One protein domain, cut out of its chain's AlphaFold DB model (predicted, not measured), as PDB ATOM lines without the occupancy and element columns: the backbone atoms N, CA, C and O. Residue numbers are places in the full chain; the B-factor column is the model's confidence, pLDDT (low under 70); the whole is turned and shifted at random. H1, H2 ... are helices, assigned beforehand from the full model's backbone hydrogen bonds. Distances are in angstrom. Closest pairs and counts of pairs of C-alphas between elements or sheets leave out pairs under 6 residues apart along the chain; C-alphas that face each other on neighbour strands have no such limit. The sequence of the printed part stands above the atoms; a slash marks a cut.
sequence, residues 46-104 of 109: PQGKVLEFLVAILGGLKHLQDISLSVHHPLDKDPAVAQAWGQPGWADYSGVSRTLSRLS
ATOM      1  N   PRO A  46     -27.157  54.827 -49.388       94.31
ATOM      2  CA  PRO A  46     -28.389  54.087 -49.120       94.31
ATOM      3  C   PRO A  46     -28.320  52.645 -49.639       94.31
ATOM      4  O   PRO A  46     -28.672  51.722 -48.917       94.31
ATOM      5  N   GLN A  47     -27.771  52.447 -50.839       95.19
ATOM      6  CA  GLN A  47     -27.625  51.130 -51.456       95.19
ATOM      7  C   GLN A  47     -26.658  50.244 -50.670       95.19
ATOM      8  O   GLN A  47     -26.948  49.076 -50.442       95.19
ATOM      9  N   GLY A  48     -25.545  50.807 -50.187       95.62
ATOM     10  CA  GLY A  48     -24.588  50.084 -49.347       95.62
ATOM     11  C   GLY A  48     -25.220  49.590 -48.047       95.62
ATOM     12  O   GLY A  48     -24.935  48.485 -47.611       95.62
ATOM     13  N   LYS A  49     -26.163  50.347 -47.474       96.06
ATOM     14  CA  LYS A  49     -26.921  49.911 -46.289       96.06
ATOM     15  C   LYS A  49     -27.976  48.851 -46.604       96.06
ATOM     16  O   LYS A  49     -28.274  48.022 -45.751       96.06
ATOM     17  N   VAL A  50     -28.569  48.876 -47.799       95.44
ATOM     18  CA  VAL A  50     -29.448  47.787 -48.262       95.44
ATOM     19  C   VAL A  50     -28.634  46.508 -48.453       95.44
ATOM     20  O   VAL A  50     -29.060  45.442 -48.019       95.44
ATOM     21  N   LEU A  51     -27.435  46.624 -49.030       96.81
ATOM     22  CA  LEU A  51     -26.498  45.513 -49.138       96.81
ATOM     23  C   LEU A  51     -26.104  44.988 -47.752       96.81
ATOM     24  O   LEU A  51     -26.183  43.793 -47.511       96.81
ATOM     25  N   GLU A  52     -25.767  45.871 -46.818       96.88
ATOM     26  CA  GLU A  52     -25.469  45.517 -45.427       96.88
ATOM     27  C   GLU A  52     -26.619  44.767 -44.751       96.88
ATOM     28  O   GLU A  52     -26.398  43.777 -44.056       96.88
ATOM     29  N   PHE A  53     -27.863  45.183 -45.003       96.62
ATOM     30  CA  PHE A  53     -29.032  44.466 -44.507       96.62
ATOM     31  C   PHE A  53     -29.149  43.057 -45.102       96.62
ATOM     32  O   PHE A  53     -29.446  42.114 -44.371       96.62
ATOM     33  N   LEU A  54     -28.861  42.884 -46.397       96.56
ATOM     34  CA  LEU A  54     -28.771  41.556 -47.011       96.56
ATOM     35  C   LEU A  54     -27.685  40.704 -46.337       96.56
ATOM     36  O   LEU A  54     -27.944  39.551 -45.998       96.56
ATOM     37  N   VAL A  55     -26.498  41.268 -46.097       96.94
ATOM     38  CA  VAL A  55     -25.404  40.570 -45.403       96.94
ATOM     39  C   VAL A  55     -25.819  40.159 -43.988       96.94
ATOM     40  O   VAL A  55     -25.544  39.035 -43.579       96.94
ATOM     41  N   ALA A  56     -26.539  41.017 -43.261       95.62
ATOM     42  CA  ALA A  56     -27.065  40.700 -41.935       95.62
ATOM     43  C   ALA A  56     -28.086  39.546 -41.962       95.62
ATOM     44  O   ALA A  56     -28.014  38.651 -41.118       95.62
ATOM     45  N   ILE A  57     -28.995  39.525 -42.949       95.25
ATOM     46  CA  ILE A  57     -29.946  38.415 -43.150       95.25
ATOM     47  C   ILE A  57     -29.192  37.112 -43.424       95.25
ATOM     48  O   ILE A  57     -29.475  36.091 -42.799       95.25
ATOM     49  N   LEU A  58     -28.211  37.147 -44.329       95.88
ATOM     50  CA  LEU A  58     -27.373  35.992 -44.649       95.88
ATOM     51  C   LEU A  58     -26.570  35.523 -43.426       95.88
ATOM     52  O   LEU A  58     -26.424  34.325 -43.205       95.88
ATOM     53  N   GLY A  59     -26.113  36.455 -42.589       92.88
ATOM     54  CA  GLY A  59     -25.413  36.168 -41.337       92.88
ATOM     55  C   GLY A  59     -26.298  35.559 -40.250       92.88
ATOM     56  O   GLY A  59     -25.788  35.183 -39.198       92.88
ATOM     57  N   GLY A  60     -27.611  35.456 -40.481       92.94
ATOM     58  CA  GLY A  60     -28.557  34.912 -39.514       92.94
ATOM     59  C   GLY A  60     -28.777  35.817 -38.300       92.94
ATOM     60  O   GLY A  60     -29.177  35.326 -37.242       92.94
ATOM     61  N   LEU A  61     -28.512  37.124 -38.426       92.88
ATOM     62  CA  LEU A  61     -28.730  38.083 -37.343       92.88
ATOM     63  C   LEU A  61     -30.232  38.192 -37.048       92.88
ATOM     64  O   LEU A  61     -31.046  38.393 -37.950       92.88
ATOM     65  N   LYS A  62     -30.604  38.069 -35.769       91.12
ATOM     66  CA  LYS A  62     -32.012  38.112 -35.337       91.12
ATOM     67  C   LYS A  62     -32.539  39.536 -35.267       91.12
ATOM     68  O   LYS A  62     -33.710  39.776 -35.565       91.12
ATOM     69  N   HIS A  63     -31.689  40.475 -34.864       92.75
ATOM     70  CA  HIS A  63     -32.052  41.871 -34.704       92.75
ATOM     71  C   HIS A  63     -31.096  42.759 -35.497       92.75
ATOM     72  O   HIS A  63     -29.896  42.521 -35.541       92.75
ATOM     73  N   LEU A  64     -31.614  43.848 -36.079       92.12
ATOM     74  CA  LEU A  64     -30.774  44.838 -36.771       92.12
ATOM     75  C   LEU A  64     -29.661  45.381 -35.867       92.12
ATOM     76  O   LEU A  64     -28.558  45.626 -36.333       92.12
ATOM     77  N   GLN A  65     -29.948  45.546 -34.576       94.25
ATOM     78  CA  GLN A  65     -28.994  46.009 -33.564       94.25
ATOM     79  C   GLN A  65     -27.747  45.122 -33.476       94.25
ATOM     80  O   GLN A  65     -26.661  45.635 -33.212       94.25
ATOM     81  N   ASP A  66     -27.880  43.826 -33.770       93.44
ATOM     82  CA  ASP A  66     -26.784  42.859 -33.705       93.44
ATOM     83  C   ASP A  66     -25.679  43.177 -34.730       93.44
ATOM     84  O   ASP A  66     -24.536  42.764 -34.538       93.44
ATOM     85  N   ILE A  67     -25.974  43.971 -35.769       92.75
ATOM     86  CA  ILE A  67     -24.981  44.457 -36.741       92.75
ATOM     87  C   ILE A  67     -23.844  45.213 -36.038       92.75
ATOM     88  O   ILE A  67     -22.678  44.997 -36.365       92.75
ATOM     89  N   SER A  68     -24.179  46.052 -35.053       94.44
ATOM     90  CA  SER A  68     -23.221  46.927 -34.359       94.44
ATOM     91  C   SER A  68     -23.029  46.579 -32.880       94.44
ATOM     92  O   SER A  68     -22.018  46.962 -32.295       94.44
ATOM     93  N   LEU A  69     -23.987  45.881 -32.256       92.81
ATOM     94  CA  LEU A  69     -24.032  45.645 -30.805       92.81
ATOM     95  C   LEU A  69     -23.794  44.183 -30.394       92.81
ATOM     96  O   LEU A  69     -23.894  43.865 -29.210       92.81
ATOM     97  N   SER A  70     -23.473  43.287 -31.334       88.44
ATOM     98  CA  SER A  70     -23.144  41.895 -30.998       88.44
ATOM     99  C   SER A  70     -21.954  41.802 -30.036       88.44
ATOM    100  O   SER A  70     -20.923  42.435 -30.239       88.44
ATOM    101  N   VAL A  71     -22.077  40.953 -29.011       78.75
ATOM    102  CA  VAL A  71     -21.108  40.858 -27.901       78.75
ATOM    103  C   VAL A  71     -19.715  40.389 -28.343       78.75
ATOM    104  O   VAL A  71     -18.718  40.853 -27.800       78.75
ATOM    105  N   HIS A  72     -19.629  39.464 -29.303       77.38
ATOM    106  CA  HIS A  72     -18.359  38.812 -29.651       77.38
ATOM    107  C   HIS A  72     -17.669  39.405 -30.883       77.38
ATOM    108  O   HIS A  72     -16.467  39.660 -30.842       77.38
ATOM    109  N   HIS A  73     -18.397  39.619 -31.979       82.06
ATOM    110  CA  HIS A  73     -17.831  40.203 -33.195       82.06
ATOM    111  C   HIS A  73     -18.942  40.864 -34.024       82.06
ATOM    112  O   HIS A  73     -19.630  40.169 -34.770       82.06
ATOM    113  N   PRO A  74     -19.182  42.177 -33.864       89.94
ATOM    114  CA  PRO A  74     -20.159  42.890 -34.679       89.94
ATOM    115  C   PRO A  74     -19.813  42.815 -36.166       89.94
ATOM    116  O   PRO A  74     -18.650  42.965 -36.548       89.94
ATOM    117  N   LEU A  75     -20.834  42.627 -37.001       91.06
ATOM    118  CA  LEU A  75     -20.688  42.579 -38.455       91.06
ATOM    119  C   LEU A  75     -20.073  43.876 -38.996       91.06
ATOM    120  O   LEU A  75     -19.215  43.835 -39.877       91.06
ATOM    121  N   ASP A  76     -20.450  45.026 -38.428       91.75
ATOM    122  CA  ASP A  76     -19.966  46.329 -38.885       91.75
ATOM    123  C   ASP A  76     -18.476  46.599 -38.583       91.75
ATOM    124  O   ASP A  76     -17.915  47.605 -39.030       91.75
ATOM    125  N   LYS A  77     -17.826  45.696 -37.835       91.88
ATOM    126  CA  LYS A  77     -16.394  45.711 -37.516       91.88
ATOM    127  C   LYS A  77     -15.594  44.642 -38.256       91.88
ATOM    128  O   LYS A  77     -14.398  44.542 -37.998       91.88
ATOM    129  N   ASP A  78     -16.209  43.881 -39.163       93.25
ATOM    130  CA  ASP A  78     -15.524  42.831 -39.917       93.25
ATOM    131  C   ASP A  78     -15.022  43.350 -41.287       93.25
ATOM    132  O   ASP A  78     -15.811  43.487 -42.235       93.25
ATOM    133  N   PRO A  79     -13.714  43.664 -41.423       92.75
ATOM    134  CA  PRO A  79     -13.159  44.205 -42.662       92.75
ATOM    135  C   PRO A  79     -13.101  43.171 -43.790       92.75
ATOM    136  O   PRO A  79     -13.230  43.553 -44.953       92.75
ATOM    137  N   ALA A  80     -12.965  41.879 -43.471       94.62
ATOM    138  CA  ALA A  80     -12.909  40.823 -44.479       94.62
ATOM    139  C   ALA A  80     -14.263  40.675 -45.175       94.62
ATOM    140  O   ALA A  80     -14.336  40.537 -46.399       94.62
ATOM    141  N   VAL A  81     -15.348  40.775 -44.403       96.25
ATOM    142  CA  VAL A  81     -16.702  40.801 -44.960       96.25
ATOM    143  C   VAL A  81     -16.925  42.084 -45.762       96.25
ATOM    144  O   VAL A  81     -17.413  42.006 -46.884       96.25
ATOM    145  N   ALA A  82     -16.514  43.257 -45.269       95.44
ATOM    146  CA  ALA A  82     -16.639  44.504 -46.040       95.44
ATOM    147  C   ALA A  82     -15.949  44.408 -47.410       95.44
ATOM    148  O   ALA A  82     -16.555  44.716 -48.438       95.44
ATOM    149  N   GLN A  83     -14.712  43.907 -47.422       95.50
ATOM    150  CA  GLN A  83     -13.919  43.728 -48.631       95.50
ATOM    151  C   GLN A  83     -14.577  42.758 -49.616       95.50
ATOM    152  O   GLN A  83     -14.711  43.089 -50.793       95.50
ATOM    153  N   ALA A  84     -15.013  41.585 -49.148       96.00
ATOM    154  CA  ALA A  84     -15.644  40.582 -50.005       96.00
ATOM    155  C   ALA A  84     -16.948  41.081 -50.645       96.00
ATOM    156  O   ALA A  84     -17.312  40.639 -51.730       96.00
ATOM    157  N   TRP A  85     -17.639  42.016 -49.990       97.25
ATOM    158  CA  TRP A  85     -18.870  42.638 -50.479       97.25
ATOM    159  C   TRP A  85     -18.638  43.982 -51.196       97.25
ATOM    160  O   TRP A  85     -19.585  44.738 -51.444       97.25
ATOM    161  N   GLY A  86     -17.383  44.307 -51.522       95.00
ATOM    162  CA  GLY A  86     -17.019  45.513 -52.269       95.00
ATOM    163  C   GLY A  86     -17.363  46.819 -51.547       95.00
ATOM    164  O   GLY A  86     -17.549  47.852 -52.194       95.00
ATOM    165  N   GLN A  87     -17.495  46.790 -50.218       94.81
ATOM    166  CA  GLN A  87     -17.802  47.962 -49.406       94.81
ATOM    167  C   GLN A  87     -16.535  48.515 -48.740       94.81
ATOM    168  O   GLN A  87     -15.706  47.753 -48.250       94.81
ATOM    169  N   PRO A  88     -16.396  49.851 -48.622       92.19
ATOM    170  CA  PRO A  88     -15.303  50.464 -47.859       92.19
ATOM    171  C   PRO A  88     -15.445  50.260 -46.338       92.19
ATOM    172  O   PRO A  88     -14.567  50.646 -45.573       92.19
ATOM    173  N   GLY A  89     -16.587  49.734 -45.897       93.00
ATOM    174  CA  GLY A  89     -16.968  49.540 -44.507       93.00
ATOM    175  C   GLY A  89     -18.482  49.630 -44.345       93.00
ATOM    176  O   GLY A  89     -19.198  50.095 -45.239       93.00
ATOM    177  N   TRP A  90     -18.951  49.224 -43.176       94.62
ATOM    178  CA  TRP A  90     -20.368  49.100 -42.845       94.62
ATOM    179  C   TRP A  90     -20.881  50.306 -42.056       94.62
ATOM    180  O   TRP A  90     -20.108  51.016 -41.403       94.62
ATOM    181  N   ALA A  91     -22.178  50.581 -42.169       94.06
ATOM    182  CA  ALA A  91     -22.837  51.610 -41.388       94.06
ATOM    183  C   ALA A  91     -23.131  51.117 -39.961       94.06
ATOM    184  O   ALA A  91     -23.021  49.948 -39.629       94.06
ATOM    185  N   ASP A  92     -23.532  52.041 -39.092       94.31
ATOM    186  CA  ASP A  92     -24.155  51.661 -37.824       94.31
ATOM    187  C   ASP A  92     -25.584  51.144 -38.076       94.31
ATOM    188  O   ASP A  92     -26.283  51.651 -38.968       94.31
ATOM    189  N   TYR A  93     -26.056  50.210 -37.246       94.88
ATOM    190  CA  TYR A  93     -27.397  49.625 -37.360       94.88
ATOM    191  C   TYR A  93     -28.522  50.672 -37.436       94.88
ATOM    192  O   TYR A  93     -29.519  50.476 -38.136       94.88
ATOM    193  N   SER A  94     -28.383  51.819 -36.756       94.88
ATOM    194  CA  SER A  94     -29.372  52.903 -36.807       94.88
ATOM    195  C   SER A  94     -29.400  53.582 -38.181       94.88
ATOM    196  O   SER A  94     -30.438  54.072 -38.637       94.88
ATOM    197  N   GLY A  95     -28.255  53.611 -38.864       94.38
ATOM    198  CA  GLY A  95     -28.108  54.050 -40.243       94.38
ATOM    199  C   GLY A  95     -28.850  53.137 -41.209       94.38
ATOM    200  O   GLY A  95     -29.559  53.658 -42.075       94.38
ATOM    201  N   VAL A  96     -28.716  51.820 -41.025       95.44
ATOM    202  CA  VAL A  96     -29.424  50.780 -41.791       95.44
ATOM    203  C   VAL A  96     -30.928  50.868 -41.542       95.44
ATOM    204  O   VAL A  96     -31.692  51.092 -42.477       95.44
ATOM    205  N   SER A  97     -31.353  50.827 -40.278       95.81
ATOM    206  CA  SER A  97     -32.761  50.911 -39.868       95.81
ATOM    207  C   SER A  97     -33.479  52.135 -40.452       95.81
ATOM    208  O   SER A  97     -34.560  52.011 -41.028       95.81
ATOM    209  N   ARG A  98     -32.857  53.320 -40.384       94.88
ATOM    210  CA  ARG A  98     -33.427  54.562 -40.937       94.88
ATOM    211  C   ARG A  98     -33.517  54.557 -42.463       94.88
ATOM    212  O   ARG A  98     -34.382  55.230 -43.015       94.88
ATOM    213  N   THR A  99     -32.599  53.869 -43.139       94.94
ATOM    214  CA  THR A  99     -32.675  53.698 -44.592       94.94
ATOM    215  C   THR A  99     -33.830  52.769 -44.943       94.94
ATOM    216  O   THR A  99     -34.664  53.159 -45.752       94.94
ATOM    217  N   LEU A 100     -33.948  51.618 -44.276       93.69
ATOM    218  CA  LEU A 100     -35.023  50.653 -44.526       93.69
ATOM    219  C   LEU A 100     -36.417  51.239 -44.261       93.69
ATOM    220  O   LEU A 100     -37.314  51.060 -45.076       93.69
ATOM    221  N   SER A 101     -36.597  51.999 -43.175       94.88
ATOM    222  CA  SER A 101     -37.898  52.601 -42.831       94.88
ATOM    223  C   SER A 101     -38.376  53.688 -43.796       94.88
ATOM    224  O   SER A 101     -39.516  54.135 -43.703       94.88
ATOM    225  N   ARG A 102     -37.504  54.132 -44.706       93.56
ATOM    226  CA  ARG A 102     -37.793  55.143 -45.727       93.56
ATOM    227  C   ARG A 102     -37.840  54.572 -47.141       93.56
ATOM    228  O   ARG A 102     -38.017  55.356 -48.069       93.56
ATOM    229  N   LEU A 103     -37.636  53.264 -47.314       92.31
ATOM    230  CA  LEU A 103     -37.814  52.619 -48.612       92.31
ATOM    231  C   LEU A 103     -39.302  52.577 -48.965       92.31
ATOM    232  O   LEU A 103     -40.151  52.374 -48.092       92.31
ATOM    233  N   SER A 104     -39.614  52.748 -50.246       90.31
ATOM    234  CA  SER A 104     -40.968  52.573 -50.775       90.31
ATOM    235  C   SER A 104     -40.954  51.732 -52.047       90.31
ATOM    236  O   SER A 104     -39.921  51.560 -52.694       90.31
TER     237      SER A 104
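This is residues 46 to 104 of the 109 residues of an uncharacterized protein of Chloroflexi bacterium (UniProt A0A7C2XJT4). The longest helix, H1, is crossed near its Lys 49 by H4, and these two make the main helical pair; the short H2 sits near both of them. H3 is set off from the other three helices, toward the opposite end of the model from the tail of residues 101 to 104, and is joined to the rest through the links before and after it. The printed part has 59 residues with four named helices, in the order H1, H2, H3, H4 along the chain, and no named strand; the class is all helix, with 31 residues in the helices. The whole is compact, with a radius of gyration of the C-alphas of 10.5 A and spans of 32 by 24 by 17 A.

Find C-alpha 46 at (-28.389, 54.087, -49.120); from there H1 runs through residues 46 to 58, 18.7 A from first to last C-alpha, and ends at C-alpha 58, at (-27.373, 35.992, -44.649). Next look at residues 66 to 69 for H2, 4.9 A long. Further along, H3 takes residues 79 to 84 and is 8.6 A long. Last comes H4, residues 93 to 100, 10.5 A long; find its end at C-alpha 100, at (-35.023, 50.653, -44.526).

Begin with H1 and H4, which touch, with 9 pairs of C-alphas within 8 A; look at Lys 49 and Val 96, whose C-alphas are the closest of the two helices at 5.2 A. Their lines are about perpendicular, but only just, at 70.0 degrees. Go on to H2, which is close to H1 but not clearly touching it: the closest C-alphas, those of Ala 56 and Ile 67, are 6.7 A apart. H2 and H4 only just touch, with 3 pairs of C-alphas within 8 A, and the closest, those of Ile 67 and Tyr 93, are 5.7 A apart. H3 touches no helix; it is apart from H1, H2 and H4. In H1, H3 and H4 every pair of O of residue i and N of residue i+4 is within hydrogen-bond range. H2, with 4 residues, is too short for such a pair, and its 1 pair of O of residue i and N of residue i+3 is not within range.

Look at His 72 and Ser 104 for the two C-alphas farthest apart, 33.9 A, while the first and last printed C-alphas, those of Pro 46 and Ser 104, are 12.8 A apart. The printed part has no cut. The links are short but not tight: 7 residues lie between H1 and H2, 9 between H2 and H3, and 8 between H3 and H4. In the B-factor column you will find a mean pLDDT of the printed part of 93.4, and no printed residue is under 70.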